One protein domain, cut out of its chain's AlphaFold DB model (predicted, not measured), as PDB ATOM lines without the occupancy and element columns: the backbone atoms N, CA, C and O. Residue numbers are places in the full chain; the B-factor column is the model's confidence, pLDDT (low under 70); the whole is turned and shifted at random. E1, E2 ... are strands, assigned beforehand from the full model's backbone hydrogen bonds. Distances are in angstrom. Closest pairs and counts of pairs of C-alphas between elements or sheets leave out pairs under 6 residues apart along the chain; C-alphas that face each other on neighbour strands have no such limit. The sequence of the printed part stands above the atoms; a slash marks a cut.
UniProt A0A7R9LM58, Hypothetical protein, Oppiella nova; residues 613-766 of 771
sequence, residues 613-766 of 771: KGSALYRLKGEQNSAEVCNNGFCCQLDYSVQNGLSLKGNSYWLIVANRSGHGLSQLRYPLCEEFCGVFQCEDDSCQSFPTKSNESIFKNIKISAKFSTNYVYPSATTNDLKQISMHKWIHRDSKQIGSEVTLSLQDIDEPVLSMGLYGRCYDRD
ATOM      1  N   LYS A 613     -16.661 -36.112  26.543       85.75
ATOM      2  CA  LYS A 613     -16.259 -36.856  25.341       85.75
ATOM      3  C   LYS A 613     -16.416 -38.362  25.565       85.75
ATOM      4  O   LYS A 613     -16.100 -38.915  26.621       85.75
ATOM      5  N   GLY A 614     -16.960 -39.030  24.551       85.94
ATOM      6  CA  GLY A 614     -17.263 -40.459  24.608       85.94
ATOM      7  C   GLY A 614     -18.480 -40.830  25.463       85.94
ATOM      8  O   GLY A 614     -18.735 -42.022  25.619       85.94
ATOM      9  N   SER A 615     -19.249 -39.863  25.977       92.44
ATOM     10  CA  SER A 615     -20.498 -40.102  26.721       92.44
ATOM     11  C   SER A 615     -21.731 -39.911  25.832       92.44
ATOM     12  O   SER A 615     -21.698 -39.169  24.852       92.44
ATOM     13  N   ALA A 616     -22.839 -40.572  26.168       95.50
ATOM     14  CA  ALA A 616     -24.151 -40.303  25.586       95.50
ATOM     15  C   ALA A 616     -24.920 -39.311  26.469       95.50
ATOM     16  O   ALA A 616     -25.008 -39.502  27.682       95.50
ATOM     17  N   LEU A 617     -25.482 -38.269  25.854       94.38
ATOM     18  CA  LEU A 617     -26.227 -37.212  26.534       94.38
ATOM     19  C   LEU A 617     -27.681 -37.201  26.059       94.38
ATOM     20  O   LEU A 617     -27.955 -37.254  24.859       94.38
ATOM     21  N   TYR A 618     -28.618 -37.071  26.994       93.81
ATOM     22  CA  TYR A 618     -30.042 -36.929  26.702       93.81
ATOM     23  C   TYR A 618     -30.663 -35.814  27.538       93.81
ATOM     24  O   TYR A 618     -30.669 -35.870  28.765       93.81
ATOM     25  N   ARG A 619     -31.210 -34.796  26.868       92.56
ATOM     26  CA  ARG A 619     -31.847 -33.648  27.525       92.56
ATOM     27  C   ARG A 619     -33.250 -34.006  28.005       92.56
ATOM     28  O   ARG A 619     -34.095 -34.389  27.191       92.56
ATOM     29  N   LEU A 620     -33.518 -33.807  29.292       91.38
ATOM     30  CA  LEU A 620     -34.841 -34.035  29.875       91.38
ATOM     31  C   LEU A 620     -35.822 -32.945  29.407       91.38
ATOM     32  O   LEU A 620     -35.462 -31.774  29.271       91.38
ATOM     33  N   LYS A 621     -37.076 -33.328  29.130       86.88
ATOM     34  CA  LYS A 621     -38.134 -32.436  28.613       86.88
ATOM     35  C   LYS A 621     -39.511 -32.824  29.157       86.88
ATOM     36  O   LYS A 621     -39.780 -33.998  29.382       86.88
ATOM     37  N   GLY A 622     -40.410 -31.850  29.285       82.69
ATOM     38  CA  GLY A 622     -41.783 -32.086  29.753       82.69
ATOM     39  C   GLY A 622     -41.889 -32.279  31.270       82.69
ATOM     40  O   GLY A 622     -40.946 -31.992  32.001       82.69
ATOM     41  N   GLU A 623     -43.060 -32.722  31.729       78.25
ATOM     42  CA  GLU A 623     -43.398 -32.836  33.160       78.25
ATOM     43  C   GLU A 623     -43.191 -34.253  33.723       78.25
ATOM     44  O   GLU A 623     -42.820 -34.441  34.879       78.25
ATOM     45  N   GLN A 624     -43.388 -35.277  32.903       76.69
ATOM     46  CA  GLN A 624     -43.128 -36.667  33.258       76.69
ATOM     47  C   GLN A 624     -42.653 -37.390  32.008       76.69
ATOM     48  O   GLN A 624     -43.243 -37.224  30.938       76.69
ATOM     49  N   ASN A 625     -41.579 -38.166  32.127       83.50
ATOM     50  CA  ASN A 625     -41.044 -38.914  30.999       83.50
ATOM     51  C   ASN A 625     -40.265 -40.150  31.466       83.50
ATOM     52  O   ASN A 625     -39.863 -40.248  32.628       83.50
ATOM     53  N   SER A 626     -40.058 -41.072  30.531       92.44
ATOM     54  CA  SER A 626     -39.161 -42.211  30.669       92.44
ATOM     55  C   SER A 626     -38.218 -42.241  29.468       92.44
ATOM     56  O   SER A 626     -38.632 -41.946  28.344       92.44
ATOM     57  N   ALA A 627     -36.944 -42.541  29.696       94.19
ATOM     58  CA  ALA A 627     -35.931 -42.582  28.649       94.19
ATOM     59  C   ALA A 627     -34.965 -43.744  28.874       94.19
ATOM     60  O   ALA A 627     -34.593 -44.039  30.007       94.19
ATOM     61  N   GLU A 628     -34.520 -44.364  27.785       96.56
ATOM     62  CA  GLU A 628     -33.425 -45.329  27.795       96.56
ATOM     63  C   GLU A 628     -32.301 -44.806  26.902       96.56
ATOM     64  O   GLU A 628     -32.522 -44.475  25.736       96.56
ATOM     65  N   VAL A 629     -31.101 -44.691  27.467       97.50
ATOM     66  CA  VAL A 629     -29.927 -44.136  26.786       97.50
ATOM     67  C   VAL A 629     -28.766 -45.095  26.950       97.50
ATOM     68  O   VAL A 629     -28.494 -45.565  28.054       97.50
ATOM     69  N   CYS A 630     -28.072 -45.373  25.850       97.44
ATOM     70  CA  CYS A 630     -26.974 -46.325  25.819       97.44
ATOM     71  C   CYS A 630     -25.685 -45.691  25.300       97.44
ATOM     72  O   CYS A 630     -25.700 -44.879  24.376       97.44
ATOM     73  N   ASN A 631     -24.559 -46.136  25.847       96.88
ATOM     74  CA  ASN A 631     -23.217 -45.809  25.392       96.88
ATOM     75  C   ASN A 631     -22.357 -47.078  25.442       96.88
ATOM     76  O   ASN A 631     -22.302 -47.740  26.475       96.88
ATOM     77  N   ASN A 632     -21.724 -47.457  24.327       93.56
ATOM     78  CA  ASN A 632     -20.847 -48.638  24.244       93.56
ATOM     79  C   ASN A 632     -21.449 -49.917  24.872       93.56
ATOM     80  O   ASN A 632     -20.794 -50.628  25.633       93.56
ATOM     81  N   GLY A 633     -22.729 -50.190  24.589       92.06
ATOM     82  CA  GLY A 633     -23.453 -51.365  25.097       92.06
ATOM     83  C   GLY A 633     -23.906 -51.289  26.562       92.06
ATOM     84  O   GLY A 633     -24.623 -52.181  27.009       92.06
ATOM     85  N   PHE A 634     -23.542 -50.238  27.299       96.25
ATOM     86  CA  PHE A 634     -24.064 -49.946  28.633       96.25
ATOM     87  C   PHE A 634     -25.283 -49.031  28.512       96.25
ATOM     88  O   PHE A 634     -25.184 -47.949  27.936       96.25
ATOM     89  N   CYS A 635     -26.429 -49.475  29.025       97.44
ATOM     90  CA  CYS A 635     -27.705 -48.769  28.921       97.44
ATOM     91  C   CYS A 635     -28.224 -48.372  30.298       97.44
ATOM     92  O   CYS A 635     -28.120 -49.142  31.257       97.44
ATOM     93  N   CYS A 636     -28.823 -47.188  30.362       98.12
ATOM     94  CA  CYS A 636     -29.461 -46.664  31.551       98.12
ATOM     95  C   CYS A 636     -30.902 -46.261  31.268       98.12
ATOM     96  O   CYS A 636     -31.177 -45.550  30.299       98.12
ATOM     97  N   GLN A 637     -31.799 -46.702  32.142       97.75
ATOM     98  CA  GLN A 637     -33.203 -46.332  32.156       97.75
ATOM     99  C   GLN A 637     -33.425 -45.222  33.177       97.75
ATOM    100  O   GLN A 637     -32.916 -45.286  34.295       97.75
ATOM    101  N   LEU A 638     -34.195 -44.216  32.789       97.69
ATOM    102  CA  LEU A 638     -34.572 -43.071  33.601       97.69
ATOM    103  C   LEU A 638     -36.093 -42.967  33.635       97.69
ATOM    104  O   LEU A 638     -36.720 -42.911  32.585       97.69
ATOM    105  N   ASP A 639     -36.655 -42.827  34.831       96.31
ATOM    106  CA  ASP A 639     -38.037 -42.420  35.065       96.31
ATOM    107  C   ASP A 639     -38.039 -41.183  35.974       96.31
ATOM    108  O   ASP A 639     -37.412 -41.194  37.036       96.31
ATOM    109  N   TYR A 640     -38.754 -40.116  35.610       94.75
ATOM    110  CA  TYR A 640     -38.894 -38.944  36.485       94.75
ATOM    111  C   TYR A 640     -40.272 -38.295  36.393       94.75
ATOM    112  O   TYR A 640     -40.971 -38.395  35.383       94.75
ATOM    113  N   SER A 641     -40.637 -37.580  37.456       92.88
ATOM    114  CA  SER A 641     -41.825 -36.728  37.525       92.88
ATOM    115  C   SER A 641     -41.466 -35.392  38.168       92.88
ATOM    116  O   SER A 641     -40.845 -35.392  39.238       92.88
ATOM    117  N   VAL A 642     -41.875 -34.279  37.565       90.38
ATOM    118  CA  VAL A 642     -41.694 -32.931  38.126       90.38
ATOM    119  C   VAL A 642     -42.800 -32.583  39.127       90.38
ATOM    120  O   VAL A 642     -43.841 -33.243  39.184       90.38
ATOM    121  N   GLN A 643     -42.571 -31.565  39.954       86.06
ATOM    122  CA  GLN A 643     -43.591 -31.027  40.848       86.06
ATOM    123  C   GLN A 643     -44.687 -30.287  40.060       86.06
ATOM    124  O   GLN A 643     -44.442 -29.716  38.998       86.06
ATOM    125  N   ASN A 644     -45.915 -30.287  40.587       81.12
ATOM    126  CA  ASN A 644     -47.075 -29.711  39.904       81.12
ATOM    127  C   ASN A 644     -46.867 -28.224  39.575       81.12
ATOM    128  O   ASN A 644     -46.608 -27.423  40.470       81.12
ATOM    129  N   GLY A 645     -47.061 -27.853  38.309       75.62
ATOM    130  CA  GLY A 645     -46.944 -26.465  37.847       75.62
ATOM    131  C   GLY A 645     -45.510 -25.997  37.582       75.62
ATOM    132  O   GLY A 645     -45.338 -24.877  37.103       75.62
ATOM    133  N   LEU A 646     -44.500 -26.837  37.837       80.94
ATOM    134  CA  LEU A 646     -43.125 -26.595  37.410       80.94
ATOM    135  C   LEU A 646     -42.858 -27.247  36.053       80.94
ATOM    136  O   LEU A 646     -43.496 -28.220  35.652       80.94
ATOM    137  N   SER A 647     -41.883 -26.705  35.334       72.25
ATOM    138  CA  SER A 647     -41.432 -27.233  34.053       72.25
ATOM    139  C   SER A 647     -39.914 -27.216  34.003       72.25
ATOM    140  O   SER A 647     -39.279 -26.340  34.577       72.25
ATOM    141  N   LEU A 648     -39.325 -28.122  33.225       78.19
ATOM    142  CA  LEU A 648     -37.895 -28.083  32.896       78.19
ATOM    143  C   LEU A 648     -37.529 -26.910  31.955       78.19
ATOM    144  O   LEU A 648     -36.386 -26.783  31.529       78.19
ATOM    145  N   LYS A 649     -38.489 -26.048  31.587       62.97
ATOM    146  CA  LYS A 649     -38.242 -24.848  30.774       62.97
ATOM    147  C   LYS A 649     -37.405 -23.836  31.563       62.97
ATOM    148  O   LYS A 649     -37.924 -23.191  32.462       62.97
ATOM    149  N   GLY A 650     -36.138 -23.678  31.179       63.44
ATOM    150  CA  GLY A 650     -35.190 -22.740  31.797       63.44
ATOM    151  C   GLY A 650     -34.092 -23.407  32.629       63.44
ATOM    152  O   GLY A 650     -33.105 -22.752  32.930       63.44
ATOM    153  N   ASN A 651     -34.217 -24.706  32.931       65.81
ATOM    154  CA  ASN A 651     -33.192 -25.486  33.624       65.81
ATOM    155  C   ASN A 651     -32.696 -26.631  32.730       65.81
ATOM    156  O   ASN A 651     -33.487 -27.446  32.248       65.81
ATOM    157  N   SER A 652     -31.384 -26.711  32.513       83.56
ATOM    158  CA  SER A 652     -30.788 -27.698  31.609       83.56
ATOM    159  C   SER A 652     -30.412 -28.969  32.360       83.56
ATOM    160  O   SER A 652     -29.284 -29.137  32.804       83.56
ATOM    161  N   TYR A 653     -31.385 -29.876  32.501       92.69
ATOM    162  CA  TYR A 653     -31.156 -31.214  33.048       92.69
ATOM    163  C   TYR A 653     -30.857 -32.244  31.963       92.69
ATOM    164  O   TYR A 653     -31.566 -32.338  30.954       92.69
ATOM    165  N   TRP A 654     -29.846 -33.066  32.221       93.94
ATOM    166  CA  TRP A 654     -29.345 -34.065  31.289       93.94
ATOM    167  C   TRP A 654     -29.144 -35.412  31.967       93.94
ATOM    168  O   TRP A 654     -28.612 -35.495  33.070       93.94
ATOM    169  N   LEU A 655     -29.545 -36.474  31.276       96.06
ATOM    170  CA  LEU A 655     -29.124 -37.837  31.554       96.06
ATOM    171  C   LEU A 655     -27.805 -38.077  30.817       96.06
ATOM    172  O   LEU A 655     -27.758 -37.958  29.591       96.06
ATOM    173  N   ILE A 656     -26.754 -38.408  31.561       95.88
ATOM    174  CA  ILE A 656     -25.423 -38.691  31.020       95.88
ATOM    175  C   ILE A 656     -25.097 -40.156  31.298       95.88
ATOM    176  O   ILE A 656     -25.193 -40.609  32.439       95.88
ATOM    177  N   VAL A 657     -24.722 -40.887  30.247       97.19
ATOM    178  CA  VAL A 657     -24.413 -42.321  30.289       97.19
ATOM    179  C   VAL A 657     -23.069 -42.575  29.621       97.19
ATOM    180  O   VAL A 657     -22.864 -42.179  28.473       97.19
ATOM    181  N   ALA A 658     -22.165 -43.270  30.303       94.88
ATOM    182  CA  ALA A 658     -20.856 -43.608  29.758       94.88
ATOM    183  C   ALA A 658     -20.428 -45.025  30.140       94.88
ATOM    184  O   ALA A 658     -20.596 -45.449  31.280       94.88
ATOM    185  N   ASN A 659     -19.821 -45.727  29.185       94.50
ATOM    186  CA  ASN A 659     -18.985 -46.899  29.421       94.50
ATOM    187  C   ASN A 659     -17.688 -46.705  28.647       94.50
ATOM    188  O   ASN A 659     -17.660 -46.788  27.415       94.50
ATOM    189  N   ARG A 660     -16.617 -46.409  29.380       89.38
ATOM    190  CA  ARG A 660     -15.339 -46.015  28.796       89.38
ATOM    191  C   ARG A 660     -14.163 -46.524  29.616       89.38
ATOM    192  O   ARG A 660     -14.259 -46.772  30.816       89.38
ATOM    193  N   SER A 661     -13.033 -46.695  28.947       83.62
ATOM    194  CA  SER A 661     -11.765 -47.088  29.559       83.62
ATOM    195  C   SER A 661     -10.666 -46.210  28.987       83.62
ATOM    196  O   SER A 661     -10.687 -45.917  27.794       83.62
ATOM    197  N   GLY A 662      -9.732 -45.774  29.829       71.81
ATOM    198  CA  GLY A 662      -8.701 -44.819  29.413       71.81
ATOM    199  C   GLY A 662      -9.035 -43.358  29.711       71.81
ATOM    200  O   GLY A 662      -8.211 -42.495  29.442       71.81
ATOM    201  N   HIS A 663     -10.206 -43.081  30.292       67.38
ATOM    202  CA  HIS A 663     -10.613 -41.739  30.711       67.38
ATOM    203  C   HIS A 663     -10.449 -41.598  32.226       67.38
ATOM    204  O   HIS A 663     -10.664 -42.550  32.969       67.38
ATOM    205  N   GLY A 664     -10.064 -40.417  32.690       61.25
ATOM    206  CA  GLY A 664      -9.918 -40.111  34.109       61.25
ATOM    207  C   GLY A 664      -9.495 -38.663  34.312       61.25
ATOM    208  O   GLY A 664      -9.410 -37.900  33.342       61.25
ATOM    209  N   LEU A 665      -9.221 -38.292  35.565       60.84
ATOM    210  CA  LEU A 665      -8.693 -36.969  35.899       60.84
ATOM    211  C   LEU A 665      -7.457 -36.693  35.024       60.84
ATOM    212  O   LEU A 665      -6.547 -37.516  34.941       60.84
ATOM    213  N   SER A 666      -7.471 -35.555  34.325       54.12
ATOM    214  CA  SER A 666      -6.428 -35.100  33.391       54.12
ATOM    215  C   SER A 666      -6.254 -35.892  32.070       54.12
ATOM    216  O   SER A 666      -5.170 -35.832  31.488       54.12
ATOM    217  N   GLN A 667      -7.281 -36.623  31.601       51.12
ATOM    218  CA  GLN A 667      -7.463 -37.272  30.271       51.12
ATOM    219  C   GLN A 667      -6.334 -38.159  29.683       51.12
ATOM    220  O   GLN A 667      -6.571 -38.829  28.682       51.12
ATOM    221  N   LEU A 668      -5.144 -38.244  30.287       51.56
ATOM    222  CA  LEU A 668      -4.012 -39.044  29.794       51.56
ATOM    223  C   LEU A 668      -3.133 -39.651  30.903       51.56
ATOM    224  O   LEU A 668      -2.457 -40.645  30.648       51.56
ATOM    225  N   ARG A 669      -3.120 -39.088  32.123       64.25
ATOM    226  CA  ARG A 669      -2.182 -39.508  33.188       64.25
ATOM    227  C   ARG A 669      -2.750 -40.569  34.128       64.25
ATOM    228  O   ARG A 669      -2.016 -41.458  34.544       64.25
ATOM    229  N   TYR A 670      -4.050 -40.517  34.414       75.62
ATOM    230  CA  TYR A 670      -4.715 -41.471  35.307       75.62
ATOM    231  C   TYR A 670      -5.884 -42.152  34.605       75.62
ATOM    232  O   TYR A 670      -7.045 -41.853  34.883       75.62
ATOM    233  N   PRO A 671      -5.601 -43.027  33.634       78.38
ATOM    234  CA  PRO A 671      -6.647 -43.686  32.879       78.38
ATOM    235  C   PRO A 671      -7.424 -44.679  33.759       78.38
ATOM    236  O   PRO A 671      -6.859 -45.635  34.284       78.38
ATOM    237  N   LEU A 672      -8.734 -44.468  33.889       87.75
ATOM    238  CA  LEU A 672      -9.646 -45.309  34.660       87.75
ATOM    239  C   LEU A 672     -10.659 -45.995  33.735       87.75
ATOM    240  O   LEU A 672     -10.945 -45.564  32.614       87.75
ATOM    241  N   CYS A 673     -11.202 -47.107  34.214       91.31
ATOM    242  CA  CYS A 673     -12.372 -47.756  33.653       91.31
ATOM    243  C   CYS A 673     -13.658 -47.339  34.381       91.31
ATOM    244  O   CYS A 673     -13.882 -47.697  35.542       91.31
ATOM    245  N   GLU A 674     -14.534 -46.619  33.696       91.50
ATOM    246  CA  GLU A 674     -15.730 -46.031  34.292       91.50
ATOM    247  C   GLU A 674     -16.979 -46.501  33.537       91.50
ATOM    248  O   GLU A 674     -17.058 -46.407  32.308       91.50
ATOM    249  N   GLU A 675     -17.972 -46.978  34.282       94.62
ATOM    250  CA  GLU A 675     -19.340 -47.181  33.804       94.62
ATOM    251  C   GLU A 675     -20.245 -46.329  34.675       94.62
ATOM    252  O   GLU A 675     -20.323 -46.584  35.869       94.62
ATOM    253  N   PHE A 676     -20.911 -45.308  34.148       95.25
ATOM    254  CA  PHE A 676     -21.775 -44.471  34.976       95.25
ATOM    255  C   PHE A 676     -23.025 -44.012  34.248       95.25
ATOM    256  O   PHE A 676     -23.052 -43.854  33.027       95.25
ATOM    257  N   CYS A 677     -24.066 -43.775  35.036       95.94
ATOM    258  CA  CYS A 677     -25.288 -43.134  34.595       95.94
ATOM    259  C   CYS A 677     -25.787 -42.178  35.671       95.94
ATOM    260  O   CYS A 677     -25.833 -42.548  36.844       95.94
ATOM    261  N   GLY A 678     -26.215 -40.981  35.283       96.88
ATOM    262  CA  GLY A 678     -26.883 -40.079  36.211       96.88
ATOM    263  C   GLY A 678     -27.602 -38.919  35.545       96.88
ATOM    264  O   GLY A 678     -27.441 -38.671  34.350       96.88
ATOM    265  N   VAL A 679     -28.408 -38.227  36.343       96.06
ATOM    266  CA  VAL A 679     -29.115 -37.000  35.985       96.06
ATOM    267  C   VAL A 679     -28.385 -35.819  36.614       96.06
ATOM    268  O   VAL A 679     -28.153 -35.811  37.823       96.06
ATOM    269  N   PHE A 680     -28.052 -34.821  35.798       94.88
ATOM    270  CA  PHE A 680     -27.278 -33.646  36.198       94.88
ATOM    271  C   PHE A 680     -27.959 -32.373  35.741       94.88
ATOM    272  O   PHE A 680     -28.506 -32.325  34.638       94.88
ATOM    273  N   GLN A 681     -27.888 -31.342  36.571       93.94
ATOM    274  CA  GLN A 681     -28.119 -29.976  36.137       93.94
ATOM    275  C   GLN A 681     -26.834 -29.449  35.494       93.94
ATOM    276  O   GLN A 681     -25.759 -29.614  36.059       93.94
ATOM    277  N   CYS A 682     -26.943 -28.803  34.338       92.12
ATOM    278  CA  CYS A 682     -25.844 -28.073  33.712       92.12
ATOM    279  C   CYS A 682     -26.180 -26.579  33.670       92.12
ATOM    280  O   CYS A 682     -27.357 -26.205  33.695       92.12
ATOM    281  N   GLU A 683     -25.154 -25.728  33.632       89.62
ATOM    282  CA  GLU A 683     -25.352 -24.269  33.616       89.62
ATOM    283  C   GLU A 683     -26.002 -23.793  32.314       89.62
ATOM    284  O   GLU A 683     -26.776 -22.837  32.312       89.62
ATOM    285  N   ASP A 684     -25.725 -24.493  31.213       86.19
ATOM    286  CA  ASP A 684     -26.241 -24.184  29.889       86.19
ATOM    287  C   ASP A 684     -26.547 -25.447  29.055       86.19
ATOM    288  O   ASP A 684     -26.477 -26.591  29.516       86.19
ATOM    289  N   ASP A 685     -26.926 -25.232  27.795       84.25
ATOM    290  CA  ASP A 685     -27.252 -26.296  26.841       84.25
ATOM    291  C   ASP A 685     -26.026 -27.036  26.282       84.25
ATOM    292  O   ASP A 685     -26.195 -28.096  25.678       84.25
ATOM    293  N   SER A 686     -24.809 -26.511  26.475       84.38
ATOM    294  CA  SER A 686     -23.558 -27.180  26.092       84.38
ATOM    295  C   SER A 686     -23.162 -28.280  27.083       84.38
ATOM    296  O   SER A 686     -22.424 -29.202  26.722       84.38
ATOM    297  N   CYS A 687     -23.667 -28.175  28.317       87.62
ATOM    298  CA  CYS A 687     -23.377 -29.051  29.444       87.62
ATOM    299  C   CYS A 687     -21.870 -29.300  29.654       87.62
ATOM    300  O   CYS A 687     -21.444 -30.415  29.930       87.62
ATOM    301  N   GLN A 688     -21.048 -28.261  29.487       87.19
ATOM    302  CA  GLN A 688     -19.609 -28.325  29.782       87.19
ATOM    303  C   GLN A 688     -19.279 -27.913  31.223       87.19
ATOM    304  O   GLN A 688     -18.208 -28.250  31.725       87.19
ATOM    305  N   SER A 689     -20.191 -27.206  31.890       88.88
ATOM    306  CA  SER A 689     -20.071 -26.770  33.280       88.88
ATOM    307  C   SER A 689     -21.306 -27.148  34.097       88.88
ATOM    308  O   SER A 689     -22.414 -27.334  33.574       88.88
ATOM    309  N   PHE A 690     -21.099 -27.270  35.408       92.31
ATOM    310  CA  PHE A 690     -22.093 -27.754  36.359       92.31
ATOM    311  C   PHE A 690     -22.257 -26.748  37.503       92.31
ATOM    312  O   PHE A 690     -21.256 -26.378  38.122       92.31
ATOM    313  N   PRO A 691     -23.493 -26.326  37.819       92.38
ATOM    314  CA  PRO A 691     -23.736 -25.364  38.877       92.38
ATOM    315  C   PRO A 691     -23.574 -26.011  40.256       92.38
ATOM    316  O   PRO A 691     -23.852 -27.194  40.454       92.38
ATOM    317  N   THR A 692     -23.204 -25.200  41.245       91.94
ATOM    318  CA  THR A 692     -23.150 -25.597  42.665       91.94
ATOM    319  C   THR A 692     -24.392 -25.184  43.457       91.94
ATOM    320  O   THR A 692     -24.546 -25.560  44.622       91.94
ATOM    321  N   LYS A 693     -25.290 -24.410  42.839       91.62
ATOM    322  CA  LYS A 693     -26.551 -23.942  43.419       91.62
ATOM    323  C   LYS A 693     -27.653 -23.926  42.373       91.62
ATOM    324  O   LYS A 693     -27.418 -23.667  41.198       91.62
ATOM    325  N   SER A 694     -28.869 -24.144  42.843       90.19
ATOM    326  CA  SER A 694     -30.089 -24.106  42.060       90.19
ATOM    327  C   SER A 694     -31.217 -23.529  42.906       90.19
ATOM    328  O   SER A 694     -31.312 -23.786  44.110       90.19
ATOM    329  N   ASN A 695     -32.058 -22.710  42.283       81.88
ATOM    330  CA  ASN A 695     -33.104 -21.960  42.980       81.88
ATOM    331  C   ASN A 695     -34.443 -22.712  43.031       81.88
ATOM    332  O   ASN A 695     -35.333 -22.311  43.776       81.88
ATOM    333  N   GLU A 696     -34.597 -23.795  42.263       82.38
ATOM    334  CA  GLU A 696     -35.867 -24.508  42.106       82.38
ATOM    335  C   GLU A 696     -35.711 -26.011  42.375       82.38
ATOM    336  O   GLU A 696     -34.892 -26.697  41.761       82.38
ATOM    337  N   SER A 697     -36.548 -26.550  43.267       85.50
ATOM    338  CA  SER A 697     -36.719 -27.998  43.427       85.50
ATOM    339  C   SER A 697     -37.735 -28.497  42.401       85.50
ATOM    340  O   SER A 697     -38.943 -28.416  42.603       85.50
ATOM    341  N   ILE A 698     -37.244 -28.954  41.249       87.75
ATOM    342  CA  ILE A 698     -38.116 -29.292  40.112       87.75
ATOM    343  C   ILE A 698     -38.686 -30.699  40.213       87.75
ATOM    344  O   ILE A 698     -39.830 -30.938  39.828       87.75
ATOM    345  N   PHE A 699     -37.897 -31.655  40.688       92.25
ATOM    346  CA  PHE A 699     -38.304 -33.050  40.694       92.25
ATOM    347  C   PHE A 699     -39.159 -33.369  41.915       92.25
ATOM    348  O   PHE A 699     -38.874 -32.929  43.021       92.25
ATOM    349  N   LYS A 700     -40.191 -34.187  41.709       91.88
ATOM    350  CA  LYS A 700     -40.900 -34.888  42.784       91.88
ATOM    351  C   LYS A 700     -40.271 -36.257  43.036       91.88
ATOM    352  O   LYS A 700     -40.062 -36.640  44.181       91.88
ATOM    353  N   ASN A 701     -39.984 -36.983  41.952       94.00
ATOM    354  CA  ASN A 701     -39.345 -38.294  41.978       94.00
ATOM    355  C   ASN A 701     -38.385 -38.434  40.795       94.00
ATOM    356  O   ASN A 701     -38.706 -37.995  39.686       94.00
ATOM    357  N   ILE A 702     -37.263 -39.111  41.024       96.12
ATOM    358  CA  ILE A 702     -36.306 -39.519  39.990       96.12
ATOM    359  C   ILE A 702     -35.932 -40.974  40.259       96.12
ATOM    360  O   ILE A 702     -35.773 -41.387  41.409       96.12
ATOM    361  N   LYS A 703     -35.794 -41.775  39.211       97.62
ATOM    362  CA  LYS A 703     -35.323 -43.153  39.284       97.62
ATOM    363  C   LYS A 703     -34.421 -43.430  38.095       97.62
ATOM    364  O   LYS A 703     -34.828 -43.217  36.962       97.62
ATOM    365  N   ILE A 704     -33.233 -43.947  38.371       98.06
ATOM    366  CA  ILE A 704     -32.314 -44.469  37.363       98.06
ATOM    367  C   ILE A 704     -32.039 -45.947  37.625       98.06
ATOM    368  O   ILE A 704     -31.934 -46.365  38.784       98.06
ATOM    369  N   SER A 705     -31.917 -46.738  36.565       97.75
ATOM    370  CA  SER A 705     -31.454 -48.122  36.652       97.75
ATOM    371  C   SER A 705     -30.540 -48.502  35.494       97.75
ATOM    372  O   SER A 705     -30.716 -48.056  34.364       97.75
ATOM    373  N   ALA A 706     -29.522 -49.313  35.783       97.38
ATOM    374  CA  ALA A 706     -28.564 -49.784  34.787       97.38
ATOM    375  C   ALA A 706     -27.972 -51.142  35.186       97.38
ATOM    376  O   ALA A 706     -27.973 -51.519  36.361       97.38
ATOM    377  N   LYS A 707     -27.452 -51.885  34.204       96.62
ATOM    378  CA  LYS A 707     -26.761 -53.168  34.417       96.62
ATOM    379  C   LYS A 707     -25.259 -52.968  34.284       96.62
ATOM    380  O   LYS A 707     -24.766 -52.735  33.184       96.62
ATOM    381  N   PHE A 708     -24.545 -53.080  35.396       95.62
ATOM    382  CA  PHE A 708     -23.101 -52.851  35.454       95.62
ATOM    383  C   PHE A 708     -22.315 -54.139  35.203       95.62
ATOM    384  O   PHE A 708     -22.726 -55.231  35.616       95.62
ATOM    385  N   SER A 709     -21.143 -54.014  34.578       93.81
ATOM    386  CA  SER A 709     -20.182 -55.119  34.436       93.81
ATOM    387  C   SER A 709     -19.366 -55.372  35.714       93.81
ATOM    388  O   SER A 709     -18.536 -56.279  35.764       93.81
ATOM    389  N   THR A 710     -19.623 -54.591  36.764       92.44
ATOM    390  CA  THR A 710     -18.910 -54.584  38.040       92.44
ATOM    391  C   THR A 710     -19.880 -54.618  39.224       92.44
ATOM    392  O   THR A 710     -21.009 -54.144  39.130       92.44
ATOM    393  N   ASN A 711     -19.420 -55.139  40.365       91.50
ATOM    394  CA  ASN A 711     -20.143 -55.077  41.645       91.50
ATOM    395  C   ASN A 711     -19.807 -53.814  42.467       91.50
ATOM    396  O   ASN A 711     -20.356 -53.601  43.555       91.50
ATOM    397  N   TYR A 712     -18.871 -53.004  41.971       94.06
ATOM    398  CA  TYR A 712     -18.385 -51.782  42.601       94.06
ATOM    399  C   TYR A 712     -19.111 -50.578  42.001       94.06
ATOM    400  O   TYR A 712     -18.570 -49.886  41.142       94.06
ATOM    401  N   VAL A 713     -20.364 -50.391  42.421       96.12
ATOM    402  CA  VAL A 713     -21.245 -49.304  41.977       96.12
ATOM    403  C   VAL A 713     -21.545 -48.393  43.157       96.12
ATOM    404  O   VAL A 713     -22.087 -48.850  44.159       96.12
ATOM    405  N   TYR A 714     -21.190 -47.123  43.007       95.94
ATOM    406  CA  TYR A 714     -21.226 -46.078  44.018       95.94
ATOM    407  C   TYR A 714     -22.377 -45.106  43.713       95.94
ATOM    408  O   TYR A 714     -22.285 -44.343  42.747       95.94
ATOM    409  N   PRO A 715     -23.488 -45.152  44.471       96.31
ATOM    410  CA  PRO A 715     -24.577 -44.197  44.315       96.31
ATOM    411  C   PRO A 715     -24.215 -42.855  44.963       96.31
ATOM    412  O   PRO A 715     -23.589 -42.833  46.020       96.31
ATOM    413  N   SER A 716     -24.643 -41.749  44.359       96.00
ATOM    414  CA  SER A 716     -24.542 -40.408  44.949       96.00
ATOM    415  C   SER A 716     -25.724 -39.531  44.538       96.00
ATOM    416  O   SER A 716     -26.303 -39.733  43.463       96.00
ATOM    417  N   ALA A 717     -26.086 -38.561  45.378       95.75
ATOM    418  CA  ALA A 717     -27.063 -37.535  45.032       95.75
ATOM    419  C   ALA A 717     -26.805 -36.240  45.808       95.75
ATOM    420  O   ALA A 717     -26.743 -36.262  47.036       95.75
ATOM    421  N   THR A 718     -26.706 -35.112  45.106       95.25
ATOM    422  CA  THR A 718     -26.364 -33.814  45.698       95.25
ATOM    423  C   THR A 718     -27.427 -32.751  45.487       95.25
ATOM    424  O   THR A 718     -28.119 -32.706  44.467       95.25
ATOM    425  N   THR A 719     -27.511 -31.862  46.471       94.50
ATOM    426  CA  THR A 719     -28.262 -30.610  46.429       94.50
ATOM    427  C   THR A 719     -27.297 -29.419  46.433       94.50
ATOM    428  O   THR A 719     -26.089 -29.585  46.251       94.50
ATOM    429  N   ASN A 720     -27.837 -28.218  46.638       93.38
ATOM    430  CA  ASN A 720     -27.095 -26.972  46.782       93.38
ATOM    431  C   ASN A 720     -25.884 -27.111  47.707       93.38
ATOM    432  O   ASN A 720     -25.892 -27.855  48.689       93.38
ATOM    433  N   ASP A 721     -24.844 -26.359  47.362       91.75
ATOM    434  CA  ASP A 721     -23.570 -26.343  48.068       91.75
ATOM    435  C   ASP A 721     -22.828 -27.694  48.046       91.75
ATOM    436  O   ASP A 721     -21.960 -27.949  48.880       91.75
ATOM    437  N   LEU A 722     -23.167 -28.564  47.081       91.06
ATOM    438  CA  LEU A 722     -22.646 -29.932  46.930       91.06
ATOM    439  C   LEU A 722     -22.868 -30.816  48.171       91.06
ATOM    440  O   LEU A 722     -22.161 -31.801  48.404       91.06
ATOM    441  N   LYS A 723     -23.878 -30.472  48.972       92.44
ATOM    442  CA  LYS A 723     -24.320 -31.271  50.113       92.44
ATOM    443  C   LYS A 723     -25.029 -32.538  49.629       92.44
ATOM    444  O   LYS A 723     -25.733 -32.495  48.618       92.44
ATOM    445  N   GLN A 724     -24.893 -33.651  50.350       91.94
ATOM    446  CA  GLN A 724     -25.601 -34.879  49.989       91.94
ATOM    447  C   GLN A 724     -27.093 -34.783  50.337       91.94
ATOM    448  O   GLN A 724     -27.488 -34.309  51.411       91.94
ATOM    449  N   ILE A 725     -27.942 -35.259  49.426       92.81
ATOM    450  CA  ILE A 725     -29.374 -35.422  49.683       92.81
ATOM    451  C   ILE A 725     -29.544 -36.529  50.717       92.81
ATOM    452  O   ILE A 725     -28.987 -37.613  50.577       92.81
ATOM    453  N   SER A 726     -30.381 -36.289  51.726       89.50
ATOM    454  CA  SER A 726     -30.604 -37.245  52.814       89.50
ATOM    455  C   SER A 726     -30.944 -38.653  52.312       89.50
ATOM    456  O   SER A 726     -31.942 -38.854  51.615       89.50
ATOM    457  N   MET A 727     -30.174 -39.646  52.769       87.69
ATOM    458  CA  MET A 727     -30.362 -41.078  52.486       87.69
ATOM    459  C   MET A 727     -31.768 -41.605  52.820       87.69
ATOM    460  O   MET A 727     -32.191 -42.629  52.294       87.69
ATOM    461  N   HIS A 728     -32.539 -40.907  53.661       86.06
ATOM    462  CA  HIS A 728     -33.941 -41.247  53.928       86.06
ATOM    463  C   HIS A 728     -34.855 -41.127  52.706       86.06
ATOM    464  O   HIS A 728     -35.898 -41.778  52.669       86.06
ATOM    465  N   LYS A 729     -34.464 -40.316  51.719       90.12
ATOM    466  CA  LYS A 729     -35.173 -40.148  50.445       90.12
ATOM    467  C   LYS A 729     -34.732 -41.164  49.391       90.12
ATOM    468  O   LYS A 729     -35.315 -41.209  48.311       90.12
ATOM    469  N   TRP A 730     -33.701 -41.964  49.683       92.69
ATOM    470  CA  TRP A 730     -33.096 -42.883  48.730       92.69
ATOM    471  C   TRP A 730     -33.747 -44.260  48.815       92.69
ATOM    472  O   TRP A 730     -33.910 -44.851  49.882       92.69
ATOM    473  N   ILE A 731     -34.031 -44.829  47.651       93.75
ATOM    474  CA  ILE A 731     -34.354 -46.237  47.478       93.75
ATOM    475  C   ILE A 731     -33.303 -46.817  46.545       93.75
ATOM    476  O   ILE A 731     -33.357 -46.633  45.329       93.75
ATOM    477  N   HIS A 732     -32.348 -47.531  47.134       93.62
ATOM    478  CA  HIS A 732     -31.280 -48.204  46.407       93.62
ATOM    479  C   HIS A 732     -31.499 -49.719  46.404       93.62
ATOM    480  O   HIS A 732     -31.743 -50.325  47.452       93.62
ATOM    481  N   ARG A 733     -31.401 -50.346  45.230       93.06
ATOM    482  CA  ARG A 733     -31.468 -51.806  45.067       93.06
ATOM    483  C   ARG A 733     -30.276 -52.280  44.259       93.06
ATOM    484  O   ARG A 733     -30.076 -51.830  43.139       93.06
ATOM    485  N   ASP A 734     -29.530 -53.212  44.833       90.19
ATOM    486  CA  ASP A 734     -28.363 -53.828  44.216       90.19
ATOM    487  C   ASP A 734     -28.229 -55.252  44.760       90.19
ATOM    488  O   ASP A 734     -28.123 -55.456  45.972       90.19
ATOM    489  N   SER A 735     -28.274 -56.242  43.867       83.06
ATOM    490  CA  SER A 735     -28.152 -57.654  44.247       83.06
ATOM    491  C   SER A 735     -26.699 -58.101  44.464       83.06
ATOM    492  O   SER A 735     -26.467 -59.235  44.882       83.06
ATOM    493  N   LYS A 736     -25.723 -57.219  44.195       83.81
ATOM    494  CA  LYS A 736     -24.277 -57.488  44.202       83.81
ATOM    495  C   LYS A 736     -23.865 -58.629  43.266       83.81
ATOM    496  O   LYS A 736     -22.853 -59.295  43.494       83.81
ATOM    497  N   GLN A 737     -24.650 -58.852  42.213       82.25
ATOM    498  CA  GLN A 737     -24.351 -59.790  41.137       82.25
ATOM    499  C   GLN A 737     -24.032 -59.025  39.853       82.25
ATOM    500  O   GLN A 737     -24.777 -58.128  39.451       82.25
ATOM    501  N   ILE A 738     -22.947 -59.414  39.184       83.75
ATOM    502  CA  ILE A 738     -22.520 -58.795  37.926       83.75
ATOM    503  C   ILE A 738     -23.623 -58.968  36.879       83.75
ATOM    504  O   ILE A 738     -24.193 -60.051  36.741       83.75
ATOM    505  N   GLY A 739     -23.929 -57.896  36.146       82.06
ATOM    506  CA  GLY A 739     -24.992 -57.879  35.142       82.06
ATOM    507  C   GLY A 739     -26.410 -57.807  35.716       82.06
ATOM    508  O   GLY A 739     -27.369 -57.732  34.943       82.06
ATOM    509  N   SER A 740     -26.566 -57.803  37.046       86.19
ATOM    510  CA  SER A 740     -27.848 -57.481  37.669       86.19
ATOM    511  C   SER A 740     -28.148 -55.988  37.556       86.19
ATOM    512  O   SER A 740     -27.251 -55.153  37.435       86.19
ATOM    513  N   GLU A 741     -29.437 -55.665  37.553       93.12
ATOM    514  CA  GLU A 741     -29.888 -54.283  37.523       93.12
ATOM    515  C   GLU A 741     -29.650 -53.622  38.887       93.12
ATOM    516  O   GLU A 741     -30.112 -54.112  39.921       93.12
ATOM    517  N   VAL A 742     -28.945 -52.494  38.868       96.88
ATOM    518  CA  VAL A 742     -28.767 -51.605  40.014       96.88
ATOM    519  C   VAL A 742     -29.699 -50.419  39.829       96.88
ATOM    520  O   VAL A 742     -29.753 -49.836  38.749       96.88
ATOM    521  N   THR A 743     -30.460 -50.077  40.865       97.25
ATOM    522  CA  THR A 743     -31.435 -48.979  40.837       97.25
ATOM    523  C   THR A 743     -31.152 -47.987  41.951       97.25
ATOM    524  O   THR A 743     -30.982 -48.392  43.103       97.25
ATOM    525  N   LEU A 744     -31.206 -46.698  41.625       97.25
ATOM    526  CA  LEU A 744     -31.270 -45.601  42.586       97.25
ATOM    527  C   LEU A 744     -32.527 -44.781  42.300       97.25
ATOM    528  O   LEU A 744     -32.756 -44.360  41.169       97.25
ATOM    529  N   SER A 745     -33.349 -44.555  43.320       97.00
ATOM    530  CA  SER A 745     -34.517 -43.685  43.228       97.00
ATOM    531  C   SER A 745     -34.545 -42.698  44.383       97.00
ATOM    532  O   SER A 745     -34.297 -43.077  45.523       97.00
ATOM    533  N   LEU A 746     -34.859 -41.447  44.069       95.75
ATOM    534  CA  LEU A 746     -35.162 -40.397  45.028       95.75
ATOM    535  C   LEU A 746     -36.673 -40.156  45.023       95.75
ATOM    536  O   LEU A 746     -37.263 -39.965  43.954       95.75
ATOM    537  N   GLN A 747     -37.285 -40.193  46.204       92.00
ATOM    538  CA  GLN A 747     -38.718 -39.956  46.406       92.00
ATOM    539  C   GLN A 747     -38.954 -38.775  47.342       92.00
ATOM    540  O   GLN A 747     -38.110 -38.482  48.189       92.00
ATOM    541  N   ASP A 748     -40.111 -38.128  47.187       87.38
ATOM    542  CA  ASP A 748     -40.545 -36.995  48.015       87.38
ATOM    543  C   ASP A 748     -39.473 -35.892  48.104       87.38
ATOM    544  O   ASP A 748     -39.121 -35.395  49.175       87.38
ATOM    545  N   ILE A 749     -38.915 -35.548  46.941       89.94
ATOM    546  CA  ILE A 749     -37.871 -34.535  46.813       89.94
ATOM    547  C   ILE A 749     -38.501 -33.149  47.005       89.94
ATOM    548  O   ILE A 749     -39.413 -32.762  46.275       89.94
ATOM    549  N   ASP A 750     -37.996 -32.410  47.988       89.25
ATOM    550  CA  ASP A 750     -38.409 -31.051  48.364       89.25
ATOM    551  C   ASP A 750     -37.242 -30.039  48.313       89.25
ATOM    552  O   ASP A 750     -37.413 -28.866  48.634       89.25
ATOM    553  N   GLU A 751     -36.058 -30.484  47.882       91.81
ATOM    554  CA  GLU A 751     -34.839 -29.685  47.720       91.81
ATOM    555  C   GLU A 751     -34.319 -29.777  46.270       91.81
ATOM    556  O   GLU A 751     -34.704 -30.701  45.545       91.81
ATOM    557  N   PRO A 752     -33.512 -28.821  45.777       92.69
ATOM    558  CA  PRO A 752     -32.945 -28.901  44.431       92.69
ATOM    559  C   PRO A 752     -32.036 -30.123  44.263       92.69
ATOM    560  O   PRO A 752     -31.316 -30.489  45.188       92.69
ATOM    561  N   VAL A 753     -32.042 -30.739  43.081       94.25
ATOM    562  CA  VAL A 753     -31.143 -31.855  42.744       94.25
ATOM    563  C   VAL A 753     -30.125 -31.334  41.745       94.25
ATOM    564  O   VAL A 753     -30.495 -31.044  40.617       94.25
ATOM    565  N   LEU A 754     -28.858 -31.216  42.132       94.62
ATOM    566  CA  LEU A 754     -27.793 -30.831  41.199       94.62
ATOM    567  C   LEU A 754     -27.268 -32.047  40.443       94.62
ATOM    568  O   LEU A 754     -27.020 -31.992  39.240       94.62
ATOM    569  N   SER A 755     -27.114 -33.160  41.157       95.19
ATOM    570  CA  SER A 755     -26.627 -34.411  40.599       95.19
ATOM    571  C   SER A 755     -27.285 -35.605  41.280       95.19
ATOM    572  O   SER A 755     -27.580 -35.577  42.473       95.19
ATOM    573  N   MET A 756     -27.517 -36.671  40.524       96.44
ATOM    574  CA  MET A 756     -27.917 -37.978  41.036       96.44
ATOM    575  C   MET A 756     -27.357 -39.034  40.096       96.44
ATOM    576  O   MET A 756     -27.653 -39.002  38.904       96.44
ATOM    577  N   GLY A 757     -26.589 -39.995  40.599       96.62
ATOM    578  CA  GLY A 757     -25.940 -40.960  39.720       96.62
ATOM    579  C   GLY A 757     -25.526 -42.264  40.379       96.62
ATOM    580  O   GLY A 757     -25.366 -42.365  41.593       96.62
ATOM    581  N   LEU A 758     -25.343 -43.268  39.527       97.56
ATOM    582  CA  LEU A 758     -24.712 -44.545  39.817       97.56
ATOM    583  C   LEU A 758     -23.378 -44.578  39.077       97.56
ATOM    584  O   LEU A 758     -23.353 -44.563  37.845       97.56
ATOM    585  N   TYR A 759     -22.279 -44.619  39.826       96.00
ATOM    586  CA  TYR A 759     -20.931 -44.586  39.275       96.00
ATOM    587  C   TYR A 759     -20.208 -45.909  39.548       96.00
ATOM    588  O   TYR A 759     -19.959 -46.280  40.688       96.00
ATOM    589  N   GLY A 760     -19.904 -46.660  38.498       95.38
ATOM    590  CA  GLY A 760     -19.305 -47.988  38.530       95.38
ATOM    591  C   GLY A 760     -17.820 -47.975  38.177       95.38
ATOM    592  O   GLY A 760     -17.407 -47.366  37.189       95.38
ATOM    593  N   ARG A 761     -17.011 -48.701  38.957       93.44
ATOM    594  CA  ARG A 761     -15.579 -48.913  38.681       93.44
ATOM    595  C   ARG A 761     -15.309 -50.339  38.218       93.44
ATOM    596  O   ARG A 761     -15.560 -51.307  38.939       93.44
ATOM    597  N   CYS A 762     -14.762 -50.472  37.015       91.44
ATOM    598  CA  CYS A 762     -14.371 -51.747  36.418       91.44
ATOM    599  C   CYS A 762     -12.862 -51.978  36.573       91.44
ATOM    600  O   CYS A 762     -12.124 -51.979  35.593       91.44
ATOM    601  N   TYR A 763     -12.411 -52.194  37.814       91.00
ATOM    602  CA  TYR A 763     -10.987 -52.300  38.170       91.00
ATOM    603  C   TYR A 763     -10.176 -53.275  37.306       91.00
ATOM    604  O   TYR A 763      -9.033 -52.995  36.968       91.00
ATOM    605  N   ASP A 764     -10.764 -54.407  36.908       88.50
ATOM    606  CA  ASP A 764     -10.071 -55.427  36.106       88.50
ATOM    607  C   ASP A 764      -9.788 -54.970  34.657       88.50
ATOM    608  O   ASP A 764      -9.045 -55.624  33.925       88.50
ATOM    609  N   ARG A 765     -10.394 -53.854  34.235       88.06
ATOM    610  CA  ARG A 765     -10.217 -53.196  32.934       88.06
ATOM    611  C   ARG A 765      -9.427 -51.889  33.046       88.06
ATOM    612  O   ARG A 765      -9.275 -51.206  32.031       88.06
ATOM    613  N   ASP A 766      -8.961 -51.514  34.238       86.69
ATOM    614  CA  ASP A 766      -8.076 -50.362  34.363       86.69
ATOM    615  C   ASP A 766      -6.789 -50.646  33.567       86.69
ATOM    616  O   ASP A 766      -6.203 -51.729  33.687       86.69
TER     617      ASP A 766
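AT A GLANCE: This is residues 613 to 766 of the 771 residues of the protein "Hypothetical protein" of Oppiella nova (UniProt A0A7R9LM58). Two five-stranded sheets lie face to face as a sandwich, with E1, E4, E5, E10 and E7 in one layer and E2, E3, E6, E9 and E8 in the other, their strands nearly aligned at 16 degrees. The long link from E5 to E6, residues 683 to 698, takes the chain from the first sheet to the second. The printed part has 154 residues, with no named helix and ten named strands, E1 to E10 in order along the chain. Each sheet is antiparallel throughout, and the class is all strand, though under half of the residues, 76 of 154, are in named elements. The whole is compact, with a radius of gyration of the C-alphas of 15.1 A and spans of 46 by 33 by 27 A.

IN THESE COORDINATES: E1, residues 616 to 619, begins at C-alpha 616 (-24.151, -40.303, 25.586). E2, residues 624 to 631, is 23.3 A long, and E3, residues 634 to 642, is 26.3 A. E4, residues 652 to 663, measures 24.6 A and bends by 86 degrees at residue 660; E5, residues 672 to 682, measures 23.7 A and bends by 83 degrees at residue 679. E6, residues 699 to 707, is 24.0 A long. E7 is residues 713 to 718, E8 residues 730 to 733 and E9 residues 741 to 746. E10, residues 755 to 761, is 18.3 A long and ends at C-alpha 761 (-15.579, -48.913, 38.681).

HOW THE PARTS SIT: In the sheet E1 - E4 - E5 - E10 - E7, twisted, E1 and E7 are the edge strands. Within hydrogen-bond range are N 618 and O 655 of E1 and E4, 2.9 A, N 656 and O 678 of the hairpin E4 and E5, 2.9 A, N 677 and O 758 of E5 and E10, 3.0 A, and N 716 and O 757 of E7 and E10, 2.9 A. The sheet E2 - E3 - E6 - E9 - E8, also twisted, has edge strands E2 and E8. Here the pairs include N 627 and O 638 of the hairpin E2 and E3, 2.9 A, N 639 and O 703 of E3 and E6, 2.8 A, N 704 and O 744 of E6 and E9, 2.9 A, and N 731 and O 745 of the hairpin E8 and E9, 2.8 A. Between the sheets, the closest C-alphas of E2 and E4 are those of Asn 631 and Ala 658, 5.4 A apart. Those of E9 and E10 are Leu 744 and Leu 758, 7.2 A apart. E1 and E8 are apart.

THE WHOLE: The C-alphas of Gly 645 and Asp 764, the two farthest apart, are 46.9 A from each other. The printed part has no cut. The links E5 to E6 and E7 to E8 are long, with 16 and 11 residues. The mean pLDDT of the printed part is 89.1; residues 649 to 651 and 663 to 669 are under 70.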